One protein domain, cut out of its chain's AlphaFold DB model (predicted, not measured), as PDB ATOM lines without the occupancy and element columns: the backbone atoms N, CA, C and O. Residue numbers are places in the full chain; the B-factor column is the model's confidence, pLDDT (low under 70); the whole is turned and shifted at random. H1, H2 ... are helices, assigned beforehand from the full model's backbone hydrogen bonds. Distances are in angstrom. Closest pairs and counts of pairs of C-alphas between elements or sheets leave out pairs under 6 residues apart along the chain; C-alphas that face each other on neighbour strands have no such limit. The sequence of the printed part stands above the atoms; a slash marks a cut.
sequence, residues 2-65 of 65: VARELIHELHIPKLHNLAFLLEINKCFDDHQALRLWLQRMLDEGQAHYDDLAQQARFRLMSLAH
ATOM      1  N   VAL A   2     -32.897  -9.857  28.916       85.62
ATOM      2  CA  VAL A   2     -31.933  -9.204  28.006       85.62
ATOM      3  C   VAL A   2     -30.508  -9.063  28.558       85.62
ATOM      4  O   VAL A   2     -29.561  -9.489  27.912       85.62
ATOM      5  N   ALA A   3     -30.324  -8.545  29.781       86.56
ATOM      6  CA  ALA A   3     -28.980  -8.396  30.360       86.56
ATOM      7  C   ALA A   3     -28.201  -9.721  30.405       86.56
ATOM      8  O   ALA A   3     -27.010  -9.759  30.123       86.56
ATOM      9  N   ARG A   4     -28.885 -10.820  30.745       87.06
ATOM     10  CA  ARG A   4     -28.278 -12.151  30.816       87.06
ATOM     11  C   ARG A   4     -27.928 -12.669  29.422       87.06
ATOM     12  O   ARG A   4     -26.849 -13.225  29.266       87.06
ATOM     13  N   GLU A   5     -28.805 -12.480  28.438       89.12
ATOM     14  CA  GLU A   5     -28.521 -12.845  27.043       89.12
ATOM     15  C   GLU A   5     -27.280 -12.118  26.528       89.12
ATOM     16  O   GLU A   5     -26.352 -12.772  26.065       89.12
ATOM     17  N   LEU A   6     -27.207 -10.801  26.728       86.69
ATOM     18  CA  LEU A   6     -26.063  -9.986  26.316       86.69
ATOM     19  C   LEU A   6     -24.765 -10.394  27.020       86.69
ATOM     20  O   LEU A   6     -23.722 -10.469  26.381       86.69
ATOM     21  N   ILE A   7     -24.822 -10.701  28.320       87.06
ATOM     22  CA  ILE A   7     -23.661 -11.196  29.073       87.06
ATOM     23  C   ILE A   7     -23.130 -12.498  28.475       87.06
ATOM     24  O   ILE A   7     -21.920 -12.650  28.327       87.06
ATOM     25  N   HIS A   8     -24.023 -13.440  28.163       85.75
ATOM     26  CA  HIS A   8     -23.626 -14.731  27.610       85.75
ATOM     27  C   HIS A   8     -23.111 -14.606  26.177       85.75
ATOM     28  O   HIS A   8     -22.089 -15.198  25.854       85.75
ATOM     29  N   GLU A   9     -23.793 -13.835  25.338       87.38
ATOM     30  CA  GLU A   9     -23.459 -13.678  23.924       87.38
ATOM     31  C   GLU A   9     -22.166 -12.896  23.700       87.38
ATOM     32  O   GLU A   9     -21.325 -13.301  22.904       87.38
ATOM     33  N   LEU A  10     -21.984 -11.787  24.419       81.75
ATOM     34  CA  LEU A  10     -20.793 -10.944  24.304       81.75
ATOM     35  C   LEU A  10     -19.658 -11.416  25.223       81.75
ATOM     36  O   LEU A  10     -18.636 -10.743  25.326       81.75
ATOM     37  N   HIS A  11     -19.841 -12.553  25.908       83.75
ATOM     38  CA  HIS A  11     -18.884 -13.114  26.861       83.75
ATOM     39  C   HIS A  11     -18.361 -12.071  27.866       83.75
ATOM     40  O   HIS A  11     -17.168 -12.036  28.169       83.75
ATOM     41  N   ILE A  12     -19.253 -11.213  28.382       79.62
ATOM     42  CA  ILE A  12     -18.876 -10.074  29.231       79.62
ATOM     43  C   ILE A  12     -18.243 -10.602  30.527       79.62
ATOM     44  O   ILE A  12     -18.944 -11.225  31.345       79.62
ATOM     45  N   PRO A  13     -16.935 -10.371  30.747       74.81
ATOM     46  CA  PRO A  13     -16.272 -10.809  31.961       74.81
ATOM     47  C   PRO A  13     -16.781  -9.994  33.156       74.81
ATOM     48  O   PRO A  13     -17.245  -8.870  33.008       74.81
ATOM     49  N   LYS A  14     -16.678 -10.544  34.370       68.19
ATOM     50  CA  LYS A  14     -16.994  -9.815  35.614       68.19
ATOM     51  C   LYS A  14     -15.851  -8.883  36.030       68.19
ATOM     52  O   LYS A  14     -15.352  -8.984  37.148       68.19
ATOM     53  N   LEU A  15     -15.361  -8.064  35.108       72.69
ATOM     54  CA  LEU A  15     -14.357  -7.053  35.427       72.69
ATOM     55  C   LEU A  15     -15.076  -5.743  35.789       72.69
ATOM     56  O   LEU A  15     -16.246  -5.773  36.176       72.69
ATOM     57  N   HIS A  16     -14.359  -4.621  35.760       62.91
ATOM     58  CA  HIS A  16     -14.900  -3.286  36.058       62.91
ATOM     59  C   HIS A  16     -14.794  -2.326  34.864       62.91
ATOM     60  O   HIS A  16     -14.961  -1.114  35.015       62.91
ATOM     61  N   ASN A  17     -14.470  -2.842  33.676       78.19
ATOM     62  CA  ASN A  17     -14.234  -1.997  32.508       78.19
ATOM     63  C   ASN A  17     -15.553  -1.561  31.867       78.19
ATOM     64  O   ASN A  17     -15.647  -0.443  31.365       78.19
ATOM     65  N   LEU A  18     -16.586  -2.404  31.921       81.12
ATOM     66  CA  LEU A  18     -17.897  -2.060  31.386       81.12
ATOM     67  C   LEU A  18     -18.613  -1.045  32.278       81.12
ATOM     68  O   LEU A  18     -19.252  -0.138  31.757       81.12
ATOM     69  N   ALA A  19     -18.468  -1.137  33.603       84.06
ATOM     70  CA  ALA A  19     -19.005  -0.125  34.515       84.06
ATOM     71  C   ALA A  19     -18.489   1.285  34.176       84.06
ATOM     72  O   ALA A  19     -19.273   2.228  34.115       84.06
ATOM     73  N   PHE A  20     -17.194   1.401  33.865       81.94
ATOM     74  CA  PHE A  20     -16.591   2.649  33.403       81.94
ATOM     75  C   PHE A  20     -17.146   3.105  32.044       81.94
ATOM     76  O   PHE A  20     -17.553   4.256  31.915       81.94
ATOM     77  N   LEU A  21     -17.206   2.210  31.051       83.62
ATOM     78  CA  LEU A  21     -17.694   2.528  29.699       83.62
ATOM     79  C   LEU A  21     -19.163   2.967  29.671       83.62
ATOM     80  O   LEU A  21     -19.550   3.774  28.833       83.62
ATOM     81  N   LEU A  22     -19.981   2.434  30.577       85.19
ATOM     82  CA  LEU A  22     -21.403   2.762  30.685       85.19
ATOM     83  C   LEU A  22     -21.674   3.964  31.602       85.19
ATOM     84  O   LEU A  22     -22.835   4.248  31.898       85.19
ATOM     85  N   GLU A  23     -20.620   4.635  32.082       83.19
ATOM     86  CA  GLU A  23     -20.689   5.740  33.047       83.19
ATOM     87  C   GLU A  23     -21.500   5.381  34.309       83.19
ATOM     88  O   GLU A  23     -22.161   6.215  34.932       83.19
ATOM     89  N   ILE A  24     -21.448   4.106  34.703       83.25
ATOM     90  CA  ILE A  24     -22.045   3.590  35.931       83.25
ATOM     91  C   ILE A  24     -20.994   3.640  37.046       83.25
ATOM     92  O   ILE A  24     -19.791   3.504  36.822       83.25
ATOM     93  N   ASN A  25     -21.437   3.835  38.290       80.12
ATOM     94  CA  ASN A  25     -20.527   3.863  39.431       80.12
ATOM     95  C   ASN A  25     -19.682   2.575  39.498       80.12
ATOM     96  O   ASN A  25     -20.213   1.468  39.489       80.12
ATOM     97  N   LYS A  26     -18.362   2.735  39.641       76.12
ATOM     98  CA  LYS A  26     -17.382   1.642  39.754       76.12
ATOM     99  C   LYS A  26     -17.623   0.668  40.916       76.12
ATOM    100  O   LYS A  26     -16.951  -0.355  40.986       76.12
ATOM    101  N   CYS A  27     -18.521   0.990  41.852       82.88
ATOM    102  CA  CYS A  27     -18.941   0.063  42.902       82.88
ATOM    103  C   CYS A  27     -19.759  -1.126  42.373       82.88
ATOM    104  O   CYS A  27     -19.888  -2.121  43.084       82.88
ATOM    105  N   PHE A  28     -20.287  -1.032  41.150       82.88
ATOM    106  CA  PHE A  28     -21.006  -2.109  40.487       82.88
ATOM    107  C   PHE A  28     -20.053  -2.950  39.630       82.88
ATOM    108  O   PHE A  28     -19.169  -2.418  38.955       82.88
ATOM    109  N   ASP A  29     -20.237  -4.271  39.652       84.69
ATOM    110  CA  ASP A  29     -19.577  -5.155  38.687       84.69
ATOM    111  C   ASP A  29     -20.174  -4.974  37.280       84.69
ATOM    112  O   ASP A  29     -21.290  -4.474  37.127       84.69
ATOM    113  N   ASP A  30     -19.457  -5.403  36.241       84.88
ATOM    114  CA  ASP A  30     -19.882  -5.233  34.846       84.88
ATOM    115  C   ASP A  30     -21.292  -5.802  34.549       84.88
ATOM    116  O   ASP A  30     -22.028  -5.251  33.727       84.88
ATOM    117  N   HIS A  31     -21.739  -6.858  35.244       89.62
ATOM    118  CA  HIS A  31     -23.090  -7.412  35.056       89.62
ATOM    119  C   HIS A  31     -24.161  -6.561  35.737       89.62
ATOM    120  O   HIS A  31     -25.289  -6.474  35.239       89.62
ATOM    121  N   GLN A  32     -23.849  -5.974  36.892       88.44
ATOM    122  CA  GLN A  32     -24.720  -5.012  37.571       88.44
ATOM    123  C   GLN A  32     -24.800  -3.701  36.789       88.44
ATOM    124  O   GLN A  32     -25.899  -3.185  36.579       88.44
ATOM    125  N   ALA A  33     -23.666  -3.214  36.288       91.06
ATOM    126  CA  ALA A  33     -23.602  -2.018  35.468       91.06
ATOM    127  C   ALA A  33     -24.428  -2.163  34.189       91.06
ATOM    128  O   ALA A  33     -25.254  -1.301  33.897       91.06
ATOM    129  N   LEU A  34     -24.304  -3.296  33.487       91.06
ATOM    130  CA  LEU A  34     -25.117  -3.566  32.304       91.06
ATOM    131  C   LEU A  34     -26.619  -3.558  32.618       91.06
ATOM    132  O   LEU A  34     -27.406  -3.011  31.851       91.06
ATOM    133  N   ARG A  35     -27.040  -4.142  33.747       92.12
ATOM    134  CA  ARG A  35     -28.459  -4.130  34.145       92.12
ATOM    135  C   ARG A  35     -28.972  -2.720  34.404       92.12
ATOM    136  O   ARG A  35     -30.055  -2.391  33.931       92.12
ATOM    137  N   LEU A  36     -28.209  -1.915  35.140       92.12
ATOM    138  CA  LEU A  36     -28.576  -0.532  35.448       92.12
ATOM    139  C   LEU A  36     -28.643   0.319  34.182       92.12
ATOM    140  O   LEU A  36     -29.582   1.089  34.011       92.12
ATOM    141  N   TRP A  37     -27.692   0.138  33.270       93.38
ATOM    142  CA  TRP A  37     -27.668   0.847  31.998       93.38
ATOM    143  C   TRP A  37     -28.858   0.486  31.097       93.38
ATOM    144  O   TRP A  37     -29.514   1.377  30.563       93.38
ATOM    145  N   LEU A  38     -29.206  -0.800  30.991       92.88
ATOM    146  CA  LEU A  38     -30.396  -1.239  30.252       92.88
ATOM    147  C   LEU A  38     -31.689  -0.684  30.857       92.88
ATOM    148  O   LEU A  38     -32.576  -0.268  30.119       92.88
ATOM    149  N   GLN A  39     -31.794  -0.673  32.189       91.81
ATOM    150  CA  GLN A  39     -32.944  -0.089  32.878       91.81
ATOM    151  C   GLN A  39     -33.041   1.411  32.585       91.81
ATOM    152  O   GLN A  39     -34.095   1.890  32.184       91.81
ATOM    153  N   ARG A  40     -31.920   2.128  32.675       91.81
ATOM    154  CA  ARG A  40     -31.847   3.555  32.363       91.81
ATOM    155  C   ARG A  40     -32.263   3.859  30.921       91.81
ATOM    156  O   ARG A  40     -32.993   4.814  30.699       91.81
ATOM    157  N   MET A  41     -31.858   3.039  29.950       91.06
ATOM    158  CA  MET A  41     -32.298   3.196  28.558       91.06
ATOM    159  C   MET A  41     -33.818   3.081  28.389       91.06
ATOM    160  O   MET A  41     -34.389   3.798  27.571       91.06
ATOM    161  N   LEU A  42     -34.468   2.184  29.136       91.75
ATOM    162  CA  LEU A  42     -35.928   2.065  29.130       91.75
ATOM    163  C   LEU A  42     -36.577   3.276  29.805       91.75
ATOM    164  O   LEU A  42     -37.510   3.856  29.257       91.75
ATOM    165  N   ASP A  43     -36.057   3.671  30.968       91.88
ATOM    166  CA  ASP A  43     -36.598   4.772  31.768       91.88
ATOM    167  C   ASP A  43     -36.486   6.121  31.035       91.88
ATOM    168  O   ASP A  43     -37.379   6.961  31.123       91.88
ATOM    169  N   GLU A  44     -35.414   6.320  30.262       90.81
ATOM    170  CA  GLU A  44     -35.198   7.504  29.422       90.81
ATOM    171  C   GLU A  44     -35.927   7.426  28.064       90.81
ATOM    172  O   GLU A  44     -35.807   8.343  27.250       90.81
ATOM    173  N   GLY A  45     -36.657   6.340  27.781       88.81
ATOM    174  CA  GLY A  45     -37.349   6.133  26.504       88.81
ATOM    175  C   GLY A  45     -36.405   5.984  25.304       88.81
ATOM    176  O   GLY A  45     -36.818   6.156  24.160       88.81
ATOM    177  N   GLN A  46     -35.129   5.679  25.551       86.94
ATOM    178  CA  GLN A  46     -34.117   5.486  24.513       86.94
ATOM    179  C   GLN A  46     -34.215   4.126  23.829       86.94
ATOM    180  O   GLN A  46     -33.609   3.946  22.775       86.94
ATOM    181  N   ALA A  47     -34.935   3.182  24.437       89.31
ATOM    182  CA  ALA A  47     -35.215   1.871  23.883       89.31
ATOM    183  C   ALA A  47     -36.617   1.397  24.271       89.31
ATOM    184  O   ALA A  47     -37.132   1.721  25.340       89.31
ATOM    185  N   HIS A  48     -37.204   0.569  23.409       89.56
ATOM    186  CA  HIS A  48     -38.399  -0.206  23.726       89.56
ATOM    187  C   HIS A  48     -38.004  -1.585  24.245       89.56
ATOM    188  O   HIS A  48     -36.969  -2.121  23.858       89.56
ATOM    189  N   TYR A  49     -38.834  -2.169  25.112       85.31
ATOM    190  CA  TYR A  49     -38.548  -3.468  25.724       85.31
ATOM    191  C   TYR A  49     -38.329  -4.576  24.683       85.31
ATOM    192  O   TYR A  49     -37.400  -5.370  24.832       85.31
ATOM    193  N   ASP A  50     -39.133  -4.578  23.616       88.06
ATOM    194  CA  ASP A  50     -39.075  -5.581  22.547       88.06
ATOM    195  C   ASP A  50     -37.759  -5.528  21.753       88.06
ATOM    196  O   ASP A  50     -37.210  -6.565  21.387       88.06
ATOM    197  N   ASP A  51     -37.191  -4.332  21.578       90.06
ATOM    198  CA  ASP A  51     -35.958  -4.112  20.810       90.06
ATOM    199  C   ASP A  51     -34.721  -3.901  21.694       90.06
ATOM    200  O   ASP A  51     -33.615  -3.665  21.195       90.06
ATOM    201  N   LEU A  52     -34.884  -3.975  23.018       90.81
ATOM    202  CA  LEU A  52     -33.867  -3.575  23.987       90.81
ATOM    203  C   LEU A  52     -32.541  -4.303  23.758       90.81
ATOM    204  O   LEU A  52     -31.483  -3.683  23.814       90.81
ATOM    205  N   ALA A  53     -32.590  -5.604  23.465       89.62
ATOM    206  CA  ALA A  53     -31.399  -6.414  23.220       89.62
ATOM    207  C   ALA A  53     -30.631  -5.956  21.972       89.62
ATOM    208  O   ALA A  53     -29.406  -5.823  22.007       89.62
ATOM    209  N   GLN A  54     -31.346  -5.684  20.879       90.56
ATOM    210  CA  GLN A  54     -30.738  -5.266  19.621       90.56
ATOM    211  C   GLN A  54     -30.147  -3.860  19.741       90.56
ATOM    212  O   GLN A  54     -28.994  -3.646  19.372       90.56
ATOM    213  N   GLN A  55     -30.895  -2.918  20.316       91.31
ATOM    214  CA  GLN A  55     -30.417  -1.549  20.514       91.31
ATOM    215  C   GLN A  55     -29.220  -1.496  21.471       91.31
ATOM    216  O   GLN A  55     -28.236  -0.804  21.199       91.31
ATOM    217  N   ALA A  56     -29.269  -2.276  22.553       90.88
ATOM    218  CA  ALA A  56     -28.158  -2.414  23.483       90.88
ATOM    219  C   ALA A  56     -26.899  -2.959  22.800       90.88
ATOM    220  O   ALA A  56     -25.828  -2.387  22.984       90.88
ATOM    221  N   ARG A  57     -27.012  -4.011  21.973       89.94
ATOM    222  CA  ARG A  57     -25.875  -4.545  21.196       89.94
ATOM    223  C   ARG A  57     -25.236  -3.488  20.317       89.94
ATOM    224  O   ARG A  57     -24.023  -3.320  20.376       89.94
ATOM    225  N   PHE A  58     -26.037  -2.782  19.520       89.38
ATOM    226  CA  PHE A  58     -25.519  -1.757  18.614       89.38
ATOM    227  C   PHE A  58     -24.745  -0.676  19.369       89.38
ATOM    228  O   PHE A  58     -23.637  -0.322  18.968       89.38
ATOM    229  N   ARG A  59     -25.284  -0.193  20.494       89.06
ATOM    230  CA  ARG A  59     -24.593   0.798  21.328       89.06
ATOM    231  C   ARG A  59     -23.322   0.241  21.964       89.06
ATOM    232  O   ARG A  59     -22.295   0.901  21.904       89.06
ATOM    233  N   LEU A  60     -23.360  -0.975  22.512       87.38
ATOM    234  CA  LEU A  60     -22.179  -1.622  23.094       87.38
ATOM    235  C   LEU A  60     -21.062  -1.814  22.060       87.38
ATOM    236  O   LEU A  60     -19.906  -1.532  22.355       87.38
ATOM    237  N   MET A  61     -21.400  -2.231  20.838       85.25
ATOM    238  CA  MET A  61     -20.438  -2.347  19.737       85.25
ATOM    239  C   MET A  61     -19.860  -0.990  19.324       85.25
ATOM    240  O   MET A  61     -18.673  -0.905  19.020       85.25
ATOM    241  N   SER A  62     -20.672   0.071  19.350       84.75
ATOM    242  CA  SER A  62     -20.214   1.433  19.057       84.75
ATOM    243  C   SER A  62     -19.301   2.020  20.137       84.75
ATOM    244  O   SER A  62     -18.557   2.940  19.829       84.75
ATOM    245  N   LEU A  63     -19.374   1.536  21.381       79.00
ATOM    246  CA  LEU A  63     -18.517   1.975  22.493       79.00
ATOM    247  C   LEU A  63     -17.159   1.253  22.523       79.00
ATOM    248  O   LEU A  63     -16.263   1.664  23.253       79.00
ATOM    249  N   ALA A  64     -17.020   0.155  21.775       65.62
ATOM    250  CA  ALA A  64     -15.795  -0.638  21.683       65.62
ATOM    251  C   ALA A  64     -14.858  -0.204  20.531       65.62
ATOM    252  O   ALA A  64     -13.831  -0.852  20.323       65.62
ATOM    253  N   HIS A  65     -15.220   0.845  19.783       54.25
ATOM    254  CA  HIS A  65     -14.402   1.511  18.758       54.25
ATOM    255  C   HIS A  65     -13.948   2.884  19.256       54.25
ATOM    256  O   HIS A  65     -12.813   3.272  18.901       54.25
TER     257      HIS A  65
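AT A GLANCE: This is residues 2 to 65 of the 65 residues of an uncharacterized protein of Acinetobacter nosocomialis (UniProt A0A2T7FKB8). Begin with H3, the longest helix: H3, H1 and H4 stand as a triangle of three helices set steeply to one another, and the short H2 packs on residues 30 to 34 of H3. H1 and H4 come closest near their first residues and spread from there as a V. The printed part has 64 residues with four named helices, H1, H2, H3 and H4 in that order, and no named strand; the class is all helix. The whole is compact, with a radius of gyration of the C-alphas of 10.8 A, and its rounded outline spans 28 by 23 by 22 A.

IN THESE COORDINATES: Find C-alpha 30 at (-19.882, -5.233, 34.846); from there H3, residues 30 to 43, runs 19.7 A to C-alpha 43 at (-36.598, 4.772, 31.768). Look next at H4, residues 52 to 63, which covers 16.4 A and ends at C-alpha 63 at (-18.517, 1.975, 22.493). H1, residues 2 to 9, is 10.4 A long and begins at C-alpha 2 at (-31.933, -9.204, 28.006). H2, residues 17 to 21, is 6.4 A long.

HOW THE PARTS SIT: Start from H3, the hub, which touches the three other helices. H1 touches it at a steep tilt of 41 degrees, opposite ways; the closest C-alphas are those of Ala 3 and Arg 35, 5.7 A apart. H2 touches H3 at residues 30 to 34 of H3 alone, where the C-alphas of Ala 19 and Ala 33 come closest, at 5.1 A. Residues 38 to 42 of H3 and 52 to 56 of H4 only just touch, with 3 pairs of C-alphas within 8 A; the closest are those of Leu 38 and Ala 56, 7.2 A apart. H3 and H4 run opposite ways at a steep tilt of 63 degrees. With residues 52 to 57 alone, H4 touches H1 at a steep tilt of 55 degrees, the same way; the C-alphas of Val 2 and Ala 53 come closest, at 5.6 A. H2 is close to H4 but not clearly touching it, with the C-alphas of Leu 21 and Leu 63 closest, at 7.3 A. H1 and H2 are apart. In the backbones of H1, H2, H3 and H4, every O i to N i+4 pair is within hydrogen-bond range.

THE WHOLE: Look for the two C-alphas farthest apart at Cys 27 and Asp 50, 29.2 A from each other. The printed part runs from residue 2 to residue 65, the chain's last, and has no cut. The links H1 to H2, H2 to H3 and H3 to H4 are short, with 7, 8 and 8 residues. In the B-factor column the mean pLDDT of the printed part is 85.1; it is under 70 at residues 14, 16, 64 and 65 of this model.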